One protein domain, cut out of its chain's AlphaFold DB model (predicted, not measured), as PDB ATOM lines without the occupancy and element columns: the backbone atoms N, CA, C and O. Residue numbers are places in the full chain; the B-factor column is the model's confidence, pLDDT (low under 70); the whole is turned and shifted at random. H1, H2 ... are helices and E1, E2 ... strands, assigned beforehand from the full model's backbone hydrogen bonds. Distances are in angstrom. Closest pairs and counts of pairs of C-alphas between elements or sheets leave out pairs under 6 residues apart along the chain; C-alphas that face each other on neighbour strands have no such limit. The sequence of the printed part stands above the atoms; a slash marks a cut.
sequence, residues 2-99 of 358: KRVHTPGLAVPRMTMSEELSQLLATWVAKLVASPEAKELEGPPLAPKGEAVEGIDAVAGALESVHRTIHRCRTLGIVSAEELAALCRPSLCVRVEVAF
ATOM      1  N   LYS A   2      37.217  -4.340 147.933       88.12
ATOM      2  CA  LYS A   2      36.219  -3.558 148.682       88.12
ATOM      3  C   LYS A   2      35.220  -4.483 149.385       88.12
ATOM      4  O   LYS A   2      34.560  -5.277 148.726       88.12
ATOM      5  N   ARG A   3      35.087  -4.379 150.709       90.06
ATOM      6  CA  ARG A   3      34.037  -5.047 151.496       90.06
ATOM      7  C   ARG A   3      32.918  -4.051 151.772       90.06
ATOM      8  O   ARG A   3      33.167  -3.050 152.430       90.06
ATOM      9  N   VAL A   4      31.718  -4.290 151.263       90.25
ATOM     10  CA  VAL A   4      30.576  -3.371 151.376       90.25
ATOM     11  C   VAL A   4      29.582  -3.926 152.383       90.25
ATOM     12  O   VAL A   4      29.204  -5.096 152.300       90.25
ATOM     13  N   HIS A   5      29.159  -3.093 153.332       89.62
ATOM     14  CA  HIS A   5      28.095  -3.474 154.241       89.62
ATOM     15  C   HIS A   5      26.763  -3.532 153.490       89.62
ATOM     16  O   HIS A   5      26.350  -2.557 152.866       89.62
ATOM     17  N   THR A   6      26.080  -4.670 153.563       88.31
ATOM     18  CA  THR A   6      24.728  -4.841 153.022       88.31
ATOM     19  C   THR A   6      23.828  -5.385 154.133       88.31
ATOM     20  O   THR A   6      23.911  -6.575 154.456       88.31
ATOM     21  N   PRO A   7      23.021  -4.522 154.779       84.50
ATOM     22  CA  PRO A   7      22.091  -4.931 155.827       84.50
ATOM     23  C   PRO A   7      21.135  -6.022 155.337       84.50
ATOM     24  O   PRO A   7      20.683  -5.999 154.195       84.50
ATOM     25  N   GLY A   8      20.842  -7.003 156.193       82.69
ATOM     26  CA  GLY A   8      19.915  -8.094 155.867       82.69
ATOM     27  C   GLY A   8      20.428  -9.121 154.849       82.69
ATOM     28  O   GLY A   8      19.695 -10.051 154.515       82.69
ATOM     29  N   LEU A   9      21.672  -9.005 154.371       86.50
ATOM     30  CA  LEU A   9      22.250  -9.984 153.455       86.50
ATOM     31  C   LEU A   9      22.425 -11.344 154.156       86.50
ATOM     32  O   LEU A   9      23.183 -11.460 155.120       86.50
ATOM     33  N   ALA A  10      21.739 -12.373 153.652       86.69
ATOM     34  CA  ALA A  10      21.732 -13.709 154.253       86.69
ATOM     35  C   ALA A  10      23.065 -14.456 154.087       86.69
ATOM     36  O   ALA A  10      23.518 -15.140 155.005       86.69
ATOM     37  N   VAL A  11      23.697 -14.324 152.917       89.62
ATOM     38  CA  VAL A  11      24.979 -14.955 152.578       89.62
ATOM     39  C   VAL A  11      25.896 -13.951 151.882       89.62
ATOM     40  O   VAL A  11      25.403 -13.129 151.112       89.62
ATOM     41  N   PRO A  12      27.221 -13.992 152.110       91.00
ATOM     42  CA  PRO A  12      28.149 -13.108 151.415       91.00
ATOM     43  C   PRO A  12      28.049 -13.255 149.901       91.00
ATOM     44  O   PRO A  12      27.906 -14.373 149.402       91.00
ATOM     45  N   ARG A  13      28.196 -12.139 149.187       92.12
ATOM     46  CA  ARG A  13      28.178 -12.099 147.723       92.12
ATOM     47  C   ARG A  13      29.418 -11.395 147.195       92.12
ATOM     48  O   ARG A  13      29.755 -10.311 147.656       92.12
ATOM     49  N   MET A  14      30.097 -11.985 146.223       92.12
ATOM     50  CA  MET A  14      31.219 -11.370 145.520       92.12
ATOM     51  C   MET A  14      30.809 -11.009 144.098       92.12
ATOM     52  O   MET A  14      30.199 -11.807 143.396       92.12
ATOM     53  N   THR A  15      31.190  -9.810 143.679       91.00
ATOM     54  CA  THR A  15      31.109  -9.328 142.300       91.00
ATOM     55  C   THR A  15      32.460  -8.750 141.899       91.00
ATOM     56  O   THR A  15      33.237  -8.282 142.739       91.00
ATOM     57  N   MET A  16      32.760  -8.810 140.611       89.94
ATOM     58  CA  MET A  16      34.007  -8.326 140.036       89.94
ATOM     59  C   MET A  16      33.675  -7.483 138.815       89.94
ATOM     60  O   MET A  16      32.738  -7.813 138.088       89.94
ATOM     61  N   SER A  17      34.411  -6.394 138.596       89.25
ATOM     62  CA  SER A  17      34.191  -5.594 137.394       89.25
ATOM     63  C   SER A  17      34.503  -6.403 136.132       89.25
ATOM     64  O   SER A  17      35.361  -7.295 136.126       89.25
ATOM     65  N   GLU A  18      33.786  -6.105 135.051       87.69
ATOM     66  CA  GLU A  18      33.987  -6.776 133.766       87.69
ATOM     67  C   GLU A  18      35.416  -6.554 133.253       87.69
ATOM     68  O   GLU A  18      36.082  -7.505 132.851       87.69
ATOM     69  N   GLU A  19      35.929  -5.328 133.385       88.75
ATOM     70  CA  GLU A  19      37.308  -4.969 133.039       88.75
ATOM     71  C   GLU A  19      38.336  -5.842 133.779       88.75
ATOM     72  O   GLU A  19      39.257  -6.380 133.161       88.75
ATOM     73  N   LEU A  20      38.163  -6.044 135.094       89.31
ATOM     74  CA  LEU A  20      39.060  -6.896 135.879       89.31
ATOM     75  C   LEU A  20      38.924  -8.369 135.470       89.31
ATOM     76  O   LEU A  20      39.925  -9.079 135.380       89.31
ATOM     77  N   SER A  21      37.706  -8.820 135.166       88.31
ATOM     78  CA  SER A  21      37.444 -10.179 134.672       88.31
ATOM     79  C   SER A  21      38.179 -10.453 133.359       88.31
ATOM     80  O   SER A  21      38.854 -11.474 133.226       88.31
ATOM     81  N   GLN A  22      38.096  -9.523 132.407       88.62
ATOM     82  CA  GLN A  22      38.759  -9.622 131.106       88.62
ATOM     83  C   GLN A  22      40.289  -9.568 131.240       88.62
ATOM     84  O   GLN A  22      40.998 -10.355 130.602       88.62
ATOM     85  N   LEU A  23      40.809  -8.694 132.111       90.00
ATOM     86  CA  LEU A  23      42.242  -8.605 132.393       90.00
ATOM     87  C   LEU A  23      42.780  -9.922 132.970       90.00
ATOM     88  O   LEU A  23      43.754 -10.473 132.457       90.00
ATOM     89  N   LEU A  24      42.110 -10.473 133.987       89.88
ATOM     90  CA  LEU A  24      42.500 -11.746 134.593       89.88
ATOM     91  C   LEU A  24      42.390 -12.906 133.598       89.88
ATOM     92  O   LEU A  24      43.283 -13.745 133.558       89.88
ATOM     93  N   ALA A  25      41.355 -12.940 132.754       88.19
ATOM     94  CA  ALA A  25      41.233 -13.944 131.696       88.19
ATOM     95  C   ALA A  25      42.406 -13.877 130.700       88.19
ATOM     96  O   ALA A  25      42.963 -14.910 130.326       88.19
ATOM     97  N   THR A  26      42.836 -12.666 130.333       90.06
ATOM     98  CA  THR A  26      44.017 -12.446 129.484       90.06
ATOM     99  C   THR A  26      45.282 -12.989 130.144       90.06
ATOM    100  O   THR A  26      46.082 -13.669 129.503       90.06
ATOM    101  N   TRP A  27      45.460 -12.739 131.442       90.50
ATOM    102  CA  TRP A  27      46.620 -13.225 132.190       90.50
ATOM    103  C   TRP A  27      46.612 -14.740 132.366       90.50
ATOM    104  O   TRP A  27      47.650 -15.374 132.196       90.50
ATOM    105  N   VAL A  28      45.448 -15.345 132.614       88.38
ATOM    106  CA  VAL A  28      45.292 -16.806 132.635       88.38
ATOM    107  C   VAL A  28      45.653 -17.404 131.275       88.38
ATOM    108  O   VAL A  28      46.373 -18.396 131.229       88.38
ATOM    109  N   ALA A  29      45.229 -16.799 130.162       87.50
ATOM    110  CA  ALA A  29      45.591 -17.275 128.827       87.50
ATOM    111  C   ALA A  29      47.111 -17.215 128.583       87.50
ATOM    112  O   ALA A  29      47.688 -18.184 128.086       87.50
ATOM    113  N   LYS A  30      47.774 -16.123 128.996       87.94
ATOM    114  CA  LYS A  30      49.242 -16.012 128.960       87.94
ATOM    115  C   LYS A  30      49.915 -17.076 129.836       87.94
ATOM    116  O   LYS A  30      50.878 -17.701 129.403       87.94
ATOM    117  N   LEU A  31      49.382 -17.314 131.038       85.94
ATOM    118  CA  LEU A  31      49.863 -18.343 131.959       85.94
ATOM    119  C   LEU A  31      49.775 -19.734 131.327       85.94
ATOM    120  O   LEU A  31      50.766 -20.445 131.308       85.94
ATOM    121  N   VAL A  32      48.634 -20.098 130.737       83.25
ATOM    122  CA  VAL A  32      48.436 -21.392 130.056       83.25
ATOM    123  C   VAL A  32      49.360 -21.568 128.851       83.25
ATOM    124  O   VAL A  32      49.807 -22.681 128.572       83.25
ATOM    125  N   ALA A  33      49.649 -20.484 128.132       83.44
ATOM    126  CA  ALA A  33      50.569 -20.501 127.003       83.44
ATOM    127  C   ALA A  33      52.048 -20.618 127.427       83.44
ATOM    128  O   ALA A  33      52.878 -20.997 126.599       83.44
ATOM    129  N   SER A  34      52.384 -20.327 128.692       79.94
ATOM    130  CA  SER A  34      53.757 -20.411 129.190       79.94
ATOM    131  C   SER A  34      54.211 -21.873 129.351       79.94
ATOM    132  O   SER A  34      53.520 -22.664 130.001       79.94
ATOM    133  N   PRO A  35      55.386 -22.257 128.813       71.50
ATOM    134  CA  PRO A  35      55.964 -23.589 129.005       71.50
ATOM    135  C   PRO A  35      56.156 -23.952 130.485       71.50
ATOM    136  O   PRO A  35      55.948 -25.100 130.866       71.50
ATOM    137  N   GLU A  36      56.489 -22.960 131.311       66.00
ATOM    138  CA  GLU A  36      56.801 -23.091 132.741       66.00
ATOM    139  C   GLU A  36      55.551 -23.339 133.602       66.00
ATOM    140  O   GLU A  36      55.634 -23.875 134.704       66.00
ATOM    141  N   ALA A  37      54.362 -22.996 133.099       60.09
ATOM    142  CA  ALA A  37      53.108 -23.196 133.822       60.09
ATOM    143  C   ALA A  37      52.590 -24.645 133.764       60.09
ATOM    144  O   ALA A  37      51.688 -24.994 134.525       60.09
ATOM    145  N   LYS A  38      53.142 -25.492 132.881       56.00
ATOM    146  CA  LYS A  38      52.706 -26.889 132.696       56.00
ATOM    147  C   LYS A  38      53.143 -27.833 133.824       56.00
ATOM    148  O   LYS A  38      52.590 -28.924 133.924       56.00
ATOM    149  N   GLU A  39      54.092 -27.422 134.665       52.38
ATOM    150  CA  GLU A  39      54.573 -28.201 135.821       52.38
ATOM    151  C   GLU A  39      53.811 -27.900 137.125       52.38
ATOM    152  O   GLU A  39      53.939 -28.624 138.111       52.38
ATOM    153  N   LEU A  40      52.984 -26.853 137.141       52.62
ATOM    154  CA  LEU A  40      52.193 -26.441 138.299       52.62
ATOM    155  C   LEU A  40      50.750 -26.941 138.152       52.62
ATOM    156  O   LEU A  40      50.167 -26.829 137.076       52.62
ATOM    157  N   GLU A  41      50.164 -27.461 139.244       51.72
ATOM    158  CA  GLU A  41      48.740 -27.832 139.337       51.72
ATOM    159  C   GLU A  41      47.875 -26.816 138.577       51.72
ATOM    160  O   GLU A  41      48.025 -25.610 138.813       51.72
ATOM    161  N   GLY A  42      47.050 -27.334 137.656       47.94
ATOM    162  CA  GLY A  42      46.506 -26.659 136.473       47.94
ATOM    163  C   GLY A  42      45.995 -25.218 136.629       47.94
ATOM    164  O   GLY A  42      45.775 -24.716 137.734       47.94
ATOM    165  N   PRO A  43      45.808 -24.514 135.499       49.75
ATOM    166  CA  PRO A  43      45.527 -23.085 135.496       49.75
ATOM    167  C   PRO A  43      44.281 -22.754 136.331       49.75
ATOM    168  O   PRO A  43      43.269 -23.453 136.217       49.75
ATOM    169  N   PRO A  44      44.326 -21.701 137.169       56.25
ATOM    170  CA  PRO A  44      43.137 -21.229 137.863       56.25
ATOM    171  C   PRO A  44      42.050 -20.896 136.836       56.25
ATOM    172  O   PRO A  44      42.323 -20.283 135.801       56.25
ATOM    173  N   LEU A  45      40.815 -21.324 137.105       57.78
ATOM    174  CA  LEU A  45      39.670 -20.963 136.273       57.78
ATOM    175  C   LEU A  45      39.516 -19.441 136.299       57.78
ATOM    176  O   LEU A  45      39.475 -18.844 137.379       57.78
ATOM    177  N   ALA A  46      39.426 -18.831 135.113       55.47
ATOM    178  CA  ALA A  46      39.141 -17.410 134.991       55.47
ATOM    179  C   ALA A  46      37.844 -17.108 135.764       55.47
ATOM    180  O   ALA A  46      36.823 -17.757 135.500       55.47
ATOM    181  N   PRO A  47      37.865 -16.181 136.736       58.94
ATOM    182  CA  PRO A  47      36.657 -15.854 137.465       58.94
ATOM    183  C   PRO A  47      35.676 -15.217 136.479       58.94
ATOM    184  O   PRO A  47      36.000 -14.232 135.814       58.94
ATOM    185  N   LYS A  48      34.491 -15.812 136.342       61.47
ATOM    186  CA  LYS A  48      33.411 -15.225 135.550       61.47
ATOM    187  C   LYS A  48      32.931 -13.972 136.281       61.47
ATOM    188  O   LYS A  48      32.815 -14.004 137.501       61.47
ATOM    189  N   GLY A  49      32.606 -12.902 135.556       59.47
ATOM    190  CA  GLY A  49      32.024 -11.675 136.130       59.47
ATOM    191  C   GLY A  49      30.629 -11.859 136.756       59.47
ATOM    192  O   GLY A  49      29.976 -10.885 137.115       59.47
ATOM    193  N   GLU A  50      30.156 -13.101 136.867       74.19
ATOM    194  CA  GLU A  50      28.916 -13.478 137.535       74.19
ATOM    195  C   GLU A  50      29.064 -13.342 139.059       74.19
ATOM    196  O   GLU A  50      30.149 -13.504 139.624       74.19
ATOM    197  N   ALA A  51      27.957 -13.043 139.740       81.81
ATOM    198  CA  ALA A  51      27.954 -12.972 141.192       81.81
ATOM    199  C   ALA A  51      28.183 -14.362 141.806       81.81
ATOM    200  O   ALA A  51      27.548 -15.339 141.411       81.81
ATOM    201  N   VAL A  52      29.065 -14.438 142.803       87.56
ATOM    202  CA  VAL A  52      29.356 -15.663 143.561       87.56
ATOM    203  C   VAL A  52      28.796 -15.515 144.969       87.56
ATOM    204  O   VAL A  52      29.080 -14.521 145.635       87.56
ATOM    205  N   GLU A  53      28.025 -16.493 145.439       90.12
ATOM    206  CA  GLU A  53      27.363 -16.448 146.747       90.12
ATOM    207  C   GLU A  53      27.857 -17.551 147.690       90.12
ATOM    208  O   GLU A  53      28.145 -18.674 147.275       90.12
ATOM    209  N   GLY A  54      27.922 -17.232 148.983       88.12
ATOM    210  CA  GLY A  54      28.323 -18.156 150.044       88.12
ATOM    211  C   GLY A  54      29.801 -18.051 150.425       88.12
ATOM    212  O   GLY A  54      30.666 -17.771 149.599       88.12
ATOM    213  N   ILE A  55      30.098 -18.285 151.709       86.25
ATOM    214  CA  ILE A  55      31.433 -18.065 152.297       86.25
ATOM    215  C   ILE A  55      32.520 -18.847 151.550       86.25
ATOM    216  O   ILE A  55      33.529 -18.260 151.162       86.25
ATOM    217  N   ASP A  56      32.311 -20.147 151.330       85.12
ATOM    218  CA  ASP A  56      33.329 -21.018 150.734       85.12
ATOM    219  C   ASP A  56      33.562 -20.697 149.250       85.12
ATOM    220  O   ASP A  56      34.704 -20.656 148.794       85.12
ATOM    221  N   ALA A  57      32.495 -20.396 148.502       86.81
ATOM    222  CA  ALA A  57      32.594 -20.036 147.090       86.81
ATOM    223  C   ALA A  57      33.269 -18.668 146.898       86.81
ATOM    224  O   ALA A  57      34.160 -18.530 146.061       86.81
ATOM    225  N   VAL A  58      32.909 -17.674 147.719       88.75
ATOM    226  CA  VAL A  58      33.566 -16.358 147.740       88.75
ATOM    227  C   VAL A  58      35.046 -16.494 148.108       88.75
ATOM    228  O   VAL A  58      35.894 -15.895 147.449       88.75
ATOM    229  N   ALA A  59      35.380 -17.298 149.123       87.12
ATOM    230  CA  ALA A  59      36.768 -17.541 149.514       87.12
ATOM    231  C   ALA A  59      37.573 -18.198 148.380       87.12
ATOM    232  O   ALA A  59      38.666 -17.727 148.064       87.12
ATOM    233  N   GLY A  60      37.013 -19.220 147.724       85.00
ATOM    234  CA  GLY A  60      37.644 -19.881 146.580       85.00
ATOM    235  C   GLY A  60      37.846 -18.949 145.379       85.00
ATOM    236  O   GLY A  60      38.898 -18.982 144.741       85.00
ATOM    237  N   ALA A  61      36.885 -18.063 145.098       86.75
ATOM    238  CA  ALA A  61      37.008 -17.068 144.034       86.75
ATOM    239  C   ALA A  61      38.115 -16.039 144.330       86.75
ATOM    240  O   ALA A  61      38.956 -15.779 143.469       86.75
ATOM    241  N   LEU A  62      38.164 -15.499 145.554       88.06
ATOM    242  CA  LEU A  62      39.229 -14.586 145.989       88.06
ATOM    243  C   LEU A  62      40.609 -15.250 145.938       88.06
ATOM    244  O   LEU A  62      41.576 -14.636 145.486       88.06
ATOM    245  N   GLU A  63      40.706 -16.507 146.376       86.81
ATOM    246  CA  GLU A  63      41.944 -17.275 146.296       86.81
ATOM    247  C   GLU A  63      42.387 -17.474 144.841       86.81
ATOM    248  O   GLU A  63      43.563 -17.283 144.538       86.81
ATOM    249  N   SER A  64      41.459 -17.789 143.932       84.06
ATOM    250  CA  SER A  64      41.751 -17.918 142.498       84.06
ATOM    251  C   SER A  64      42.321 -16.621 141.913       84.06
ATOM    252  O   SER A  64      43.348 -16.647 141.228       84.06
ATOM    253  N   VAL A  65      41.718 -15.471 142.243       87.12
ATOM    254  CA  VAL A  65      42.209 -14.145 141.827       87.12
ATOM    255  C   VAL A  65      43.628 -13.908 142.346       87.12
ATOM    256  O   VAL A  65      44.538 -13.657 141.554       87.12
ATOM    257  N   HIS A  66      43.853 -14.047 143.656       86.31
ATOM    258  CA  HIS A  66      45.174 -13.833 144.254       86.31
ATOM    259  C   HIS A  66      46.233 -14.781 143.684       86.31
ATOM    260  O   HIS A  66      47.337 -14.348 143.354       86.31
ATOM    261  N   ARG A  67      45.897 -16.065 143.524       85.31
ATOM    262  CA  ARG A  67      46.799 -17.085 142.980       85.31
ATOM    263  C   ARG A  67      47.179 -16.780 141.534       85.31
ATOM    264  O   ARG A  67      48.339 -16.959 141.173       85.31
ATOM    265  N   THR A  68      46.231 -16.304 140.729       86.69
ATOM    266  CA  THR A  68      46.474 -15.899 139.336       86.69
ATOM    267  C   THR A  68      47.471 -14.749 139.275       86.69
ATOM    268  O   THR A  68      48.501 -14.878 138.615       86.69
ATOM    269  N   ILE A  69      47.202 -13.660 140.004       87.56
ATOM    270  CA  ILE A  69      48.068 -12.471 140.045       87.56
ATOM    271  C   ILE A  69      49.472 -12.864 140.516       87.56
ATOM    272  O   ILE A  69      50.461 -12.549 139.856       87.56
ATOM    273  N   HIS A  70      49.551 -13.618 141.615       85.94
ATOM    274  CA  HIS A  70      50.816 -14.066 142.181       85.94
ATOM    275  C   HIS A  70      51.622 -14.909 141.192       85.94
ATOM    276  O   HIS A  70      52.774 -14.589 140.925       85.94
ATOM    277  N   ARG A  71      51.029 -15.956 140.600       85.56
ATOM    278  CA  ARG A  71      51.736 -16.825 139.642       85.56
ATOM    279  C   ARG A  71      52.206 -16.060 138.408       85.56
ATOM    280  O   ARG A  71      53.349 -16.238 138.001       85.56
ATOM    281  N   CYS A  72      51.356 -15.204 137.837       86.75
ATOM    282  CA  CYS A  72      51.728 -14.413 136.663       86.75
ATOM    283  C   CYS A  72      52.923 -13.504 136.963       86.75
ATOM    284  O   CYS A  72      53.819 -13.383 136.129       86.75
ATOM    285  N   ARG A  73      52.965 -12.899 138.158       86.06
ATOM    286  CA  ARG A  73      54.101 -12.078 138.586       86.06
ATOM    287  C   ARG A  73      55.353 -12.917 138.830       86.06
ATOM    288  O   ARG A  73      56.404 -12.579 138.302       86.06
ATOM    289  N   THR A  74      55.256 -14.011 139.587       84.56
ATOM    290  CA  THR A  74      56.414 -14.863 139.918       84.56
ATOM    291  C   THR A  74      57.094 -15.436 138.675       84.56
ATOM    292  O   THR A  74      58.314 -15.533 138.647       84.56
ATOM    293  N   LEU A  75      56.319 -15.779 137.644       85.75
ATOM    294  CA  LEU A  75      56.833 -16.316 136.379       85.75
ATOM    295  C   LEU A  75      57.223 -15.223 135.365       85.75
ATOM    296  O   LEU A  75      57.515 -15.531 134.217       85.75
ATOM    297  N   GLY A  76      57.174 -13.938 135.739       85.31
ATOM    298  CA  GLY A  76      57.530 -12.832 134.841       85.31
ATOM    299  C   GLY A  76      56.607 -12.668 133.624       85.31
ATOM    300  O   GLY A  76      56.974 -12.008 132.658       85.31
ATOM    301  N   ILE A  77      55.409 -13.259 133.663       88.00
ATOM    302  CA  ILE A  77      54.427 -13.243 132.565       88.00
ATOM    303  C   ILE A  77      53.744 -11.877 132.444       88.00
ATOM    304  O   ILE A  77      53.312 -11.492 131.355       88.00
ATOM    305  N   VAL A  78      53.634 -11.165 133.568       87.94
ATOM    306  CA  VAL A  78      53.116  -9.795 133.631       87.94
ATOM    307  C   VAL A  78      54.203  -8.837 134.100       87.94
ATOM    308  O   VAL A  78      54.922  -9.104 135.072       87.94
ATOM    309  N   SER A  79      54.321  -7.710 133.400       83.88
ATOM    310  CA  SER A  79      55.258  -6.645 133.762       83.88
ATOM    311  C   SER A  79      54.781  -5.867 135.000       83.88
ATOM    312  O   SER A  79      53.638  -6.000 135.444       83.88
ATOM    313  N   ALA A  80      55.661  -5.035 135.570       79.50
ATOM    314  CA  ALA A  80      55.274  -4.109 136.639       79.50
ATOM    315  C   ALA A  80      54.212  -3.099 136.158       79.50
ATOM    316  O   ALA A  80      53.247  -2.835 136.866       79.50
ATOM    317  N   GLU A  81      54.322  -2.622 134.915       81.69
ATOM    318  CA  GLU A  81      53.344  -1.717 134.298       81.69
ATOM    319  C   GLU A  81      51.961  -2.373 134.140       81.69
ATOM    320  O   GLU A  81      50.934  -1.752 134.413       81.69
ATOM    321  N   GLU A  82      51.913  -3.653 133.760       85.38
ATOM    322  CA  GLU A  82      50.655  -4.403 133.688       85.38
ATOM    323  C   GLU A  82      50.040  -4.621 135.076       85.38
ATOM    324  O   GLU A  82      48.822  -4.527 135.229       85.38
ATOM    325  N   LEU A  83      50.859  -4.864 136.105       81.81
ATOM    326  CA  LEU A  83      50.391  -4.939 137.492       81.81
ATOM    327  C   LEU A  83      49.864  -3.596 137.992       81.81
ATOM    328  O   LEU A  83      48.823  -3.567 138.646       81.81
ATOM    329  N   ALA A  84      50.510  -2.487 137.627       78.50
ATOM    330  CA  ALA A  84      50.059  -1.143 137.971       78.50
ATOM    331  C   ALA A  84      48.658  -0.827 137.413       78.50
ATOM    332  O   ALA A  84      47.955   0.029 137.950       78.50
ATOM    333  N   ALA A  85      48.178  -1.544 136.388       82.38
ATOM    334  CA  ALA A  85      46.797  -1.409 135.927       82.38
ATOM    335  C   ALA A  85      45.777  -1.780 137.018       82.38
ATOM    336  O   ALA A  85      44.755  -1.104 137.135       82.38
ATOM    337  N   LEU A  86      46.069  -2.783 137.859       80.44
ATOM    338  CA  LEU A  86      45.233  -3.177 139.006       80.44
ATOM    339  C   LEU A  86      45.135  -2.080 140.076       80.44
ATOM    340  O   LEU A  86      44.289  -2.171 140.965       80.44
ATOM    341  N   CYS A  87      45.962  -1.034 139.988       75.38
ATOM    342  CA  CYS A  87      45.865   0.135 140.851       75.38
ATOM    343  C   CYS A  87      44.693   1.063 140.491       75.38
ATOM    344  O   CYS A  87      44.399   2.005 141.227       75.38
ATOM    345  N   ARG A  88      44.022   0.841 139.354       78.94
ATOM    346  CA  ARG A  88      42.889   1.664 138.921       78.94
ATOM    347  C   ARG A  88      41.650   1.377 139.779       78.94
ATOM    348  O   ARG A  88      41.269   0.212 139.896       78.94
ATOM    349  N   PRO A  89      40.940   2.406 140.282       74.56
ATOM    350  CA  PRO A  89      39.720   2.213 141.073       74.56
ATOM    351  C   PRO A  89      38.616   1.406 140.366       74.56
ATOM    352  O   PRO A  89      37.835   0.728 141.034       74.56
ATOM    353  N   SER A  90      38.559   1.435 139.025       80.25
ATOM    354  CA  SER A  90      37.590   0.659 138.232       80.25
ATOM    355  C   SER A  90      37.835  -0.858 138.281       80.25
ATOM    356  O   SER A  90      36.905  -1.653 138.108       80.25
ATOM    357  N   LEU A  91      39.068  -1.286 138.575       85.12
ATOM    358  CA  LEU A  91      39.450  -2.692 138.679       85.12
ATOM    359  C   LEU A  91      39.263  -3.184 140.112       85.12
ATOM    360  O   LEU A  91      40.208  -3.337 140.883       85.12
ATOM    361  N   CYS A  92      38.007  -3.433 140.481       83.50
ATOM    362  CA  CYS A  92      37.657  -3.788 141.847       83.50
ATOM    363  C   CYS A  92      36.972  -5.154 141.971       83.50
ATOM    364  O   CYS A  92      36.165  -5.582 141.144       83.50
ATOM    365  N   VAL A  93      37.284  -5.815 143.086       88.81
ATOM    366  CA  VAL A  93      36.494  -6.914 143.640       88.81
ATOM    367  C   VAL A  93      35.650  -6.345 144.772       88.81
ATOM    368  O   VAL A  93      36.206  -5.802 145.735       88.81
ATOM    369  N   ARG A  94      34.327  -6.479 144.663       91.19
ATOM    370  CA  ARG A  94      33.348  -6.063 145.668       91.19
ATOM    371  C   ARG A  94      32.788  -7.295 146.370       91.19
ATOM    372  O   ARG A  94      32.169  -8.145 145.742       91.19
ATOM    373  N   VAL A  95      32.976  -7.357 147.682       92.06
ATOM    374  CA  VAL A  95      32.424  -8.395 148.556       92.06
ATOM    375  C   VAL A  95      31.379  -7.758 149.457       92.06
ATOM    376  O   VAL A  95      31.696  -6.922 150.296       92.06
ATOM    377  N   GLU A  96      30.128  -8.136 149.286       92.19
ATOM    378  CA  GLU A  96      29.013  -7.684 150.103       92.19
ATOM    379  C   GLU A  96      28.803  -8.622 151.279       92.19
ATOM    380  O   GLU A  96      28.795  -9.846 151.130       92.19
ATOM    381  N   VAL A  97      28.658  -8.032 152.462       91.38
ATOM    382  CA  VAL A  97      28.551  -8.752 153.730       91.38
ATOM    383  C   VAL A  97      27.685  -7.983 154.724       91.38
ATOM    384  O   VAL A  97      27.754  -6.756 154.841       91.38
ATOM    385  N   ALA A  98      26.901  -8.712 155.511       89.31
ATOM    386  CA  ALA A  98      26.270  -8.155 156.699       89.31
ATOM    387  C   ALA A  98      27.304  -8.110 157.841       89.31
ATOM    388  O   ALA A  98      27.784  -9.145 158.306       89.31
ATOM    389  N   PHE A  99      27.676  -6.911 158.291       86.00
ATOM    390  CA  PHE A  99      28.550  -6.739 159.445       86.00
ATOM    391  C   PHE A  99      27.745  -6.979 160.718       86.00
ATOM    392  O   PHE A  99      26.889  -6.178 161.079       86.00
TER     393      PHE A  99
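Overview. This is residues 2 to 99 of the 358 residues of the protein "Hypothetical protein" of Symbiodinium natans (UniProt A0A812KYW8). A small three-stranded sheet makes one end of an elongated domain, and the long helix H3 starts over one face of it and runs on well past it. H1 crosses H3 beyond the sheet, H4 lies next to H1, and H2 is at the far end. The 98 printed residues hold E1, E2, H1, H2, H3, H4 and E3 in that order; the sheet runs E1 E3 E2, mixed, and the class is mixed, helices and strands. It is compact, with a radius of gyration of the C-alphas of 14.4 A and spans of 47 by 28 by 18 A.

Along the chain. E1, residues 2 to 5, begins at C-alpha 2 (36.219, -3.558, 148.682). E2 is residues 13 to 16. H1, residues 18 to 33, is 22.6 A long, and H2 is residues 35 to 39. H3, residues 55 to 74, is 28.1 A long. H4 is residues 80 to 87. E3, residues 93 to 97, is 13.0 A long and ends at C-alpha 97 (28.551, -8.752, 153.730).

Arrangement. E1 and E3 are parallel, with N 2 and O 93 2.8 A apart. E3 and E2 are antiparallel, with N 96 and O 13 2.7 A apart. Residues 13 to 14 of E2 also pair with residues 52 to 53, antiparallel. H3 is on the sheet, two layers, a helix on one face, at a height over the sheet of 11.3 A; the closest C-alphas of E2 and H3, Met 14 and Val 58, are 5.9 A apart. H1, with residues 24 to 31 alone, touches H3 at a steep tilt of 55 degrees, the same way; the closest C-alphas are those of Leu 31 and Cys 72, 6.4 A. H1 and H4 are close but not clearly touching, with the closest C-alphas, Leu 20 and Leu 86, 7.9 A apart. Every O i to N i+4 pair is within hydrogen-bond range in H1 and H3; H4 has 2 of 4, and H2 has 0 of 1, with 1 of 2 O i to N i+3 pairs.

Size, cuts and confidence. The C-alphas farthest apart, Gly 8 and Pro 35, are 47.6 A apart. The printed part has no cut. The link from H2 to H3 is long, 15 residues. Residues 36 to 49 have pLDDT under 70.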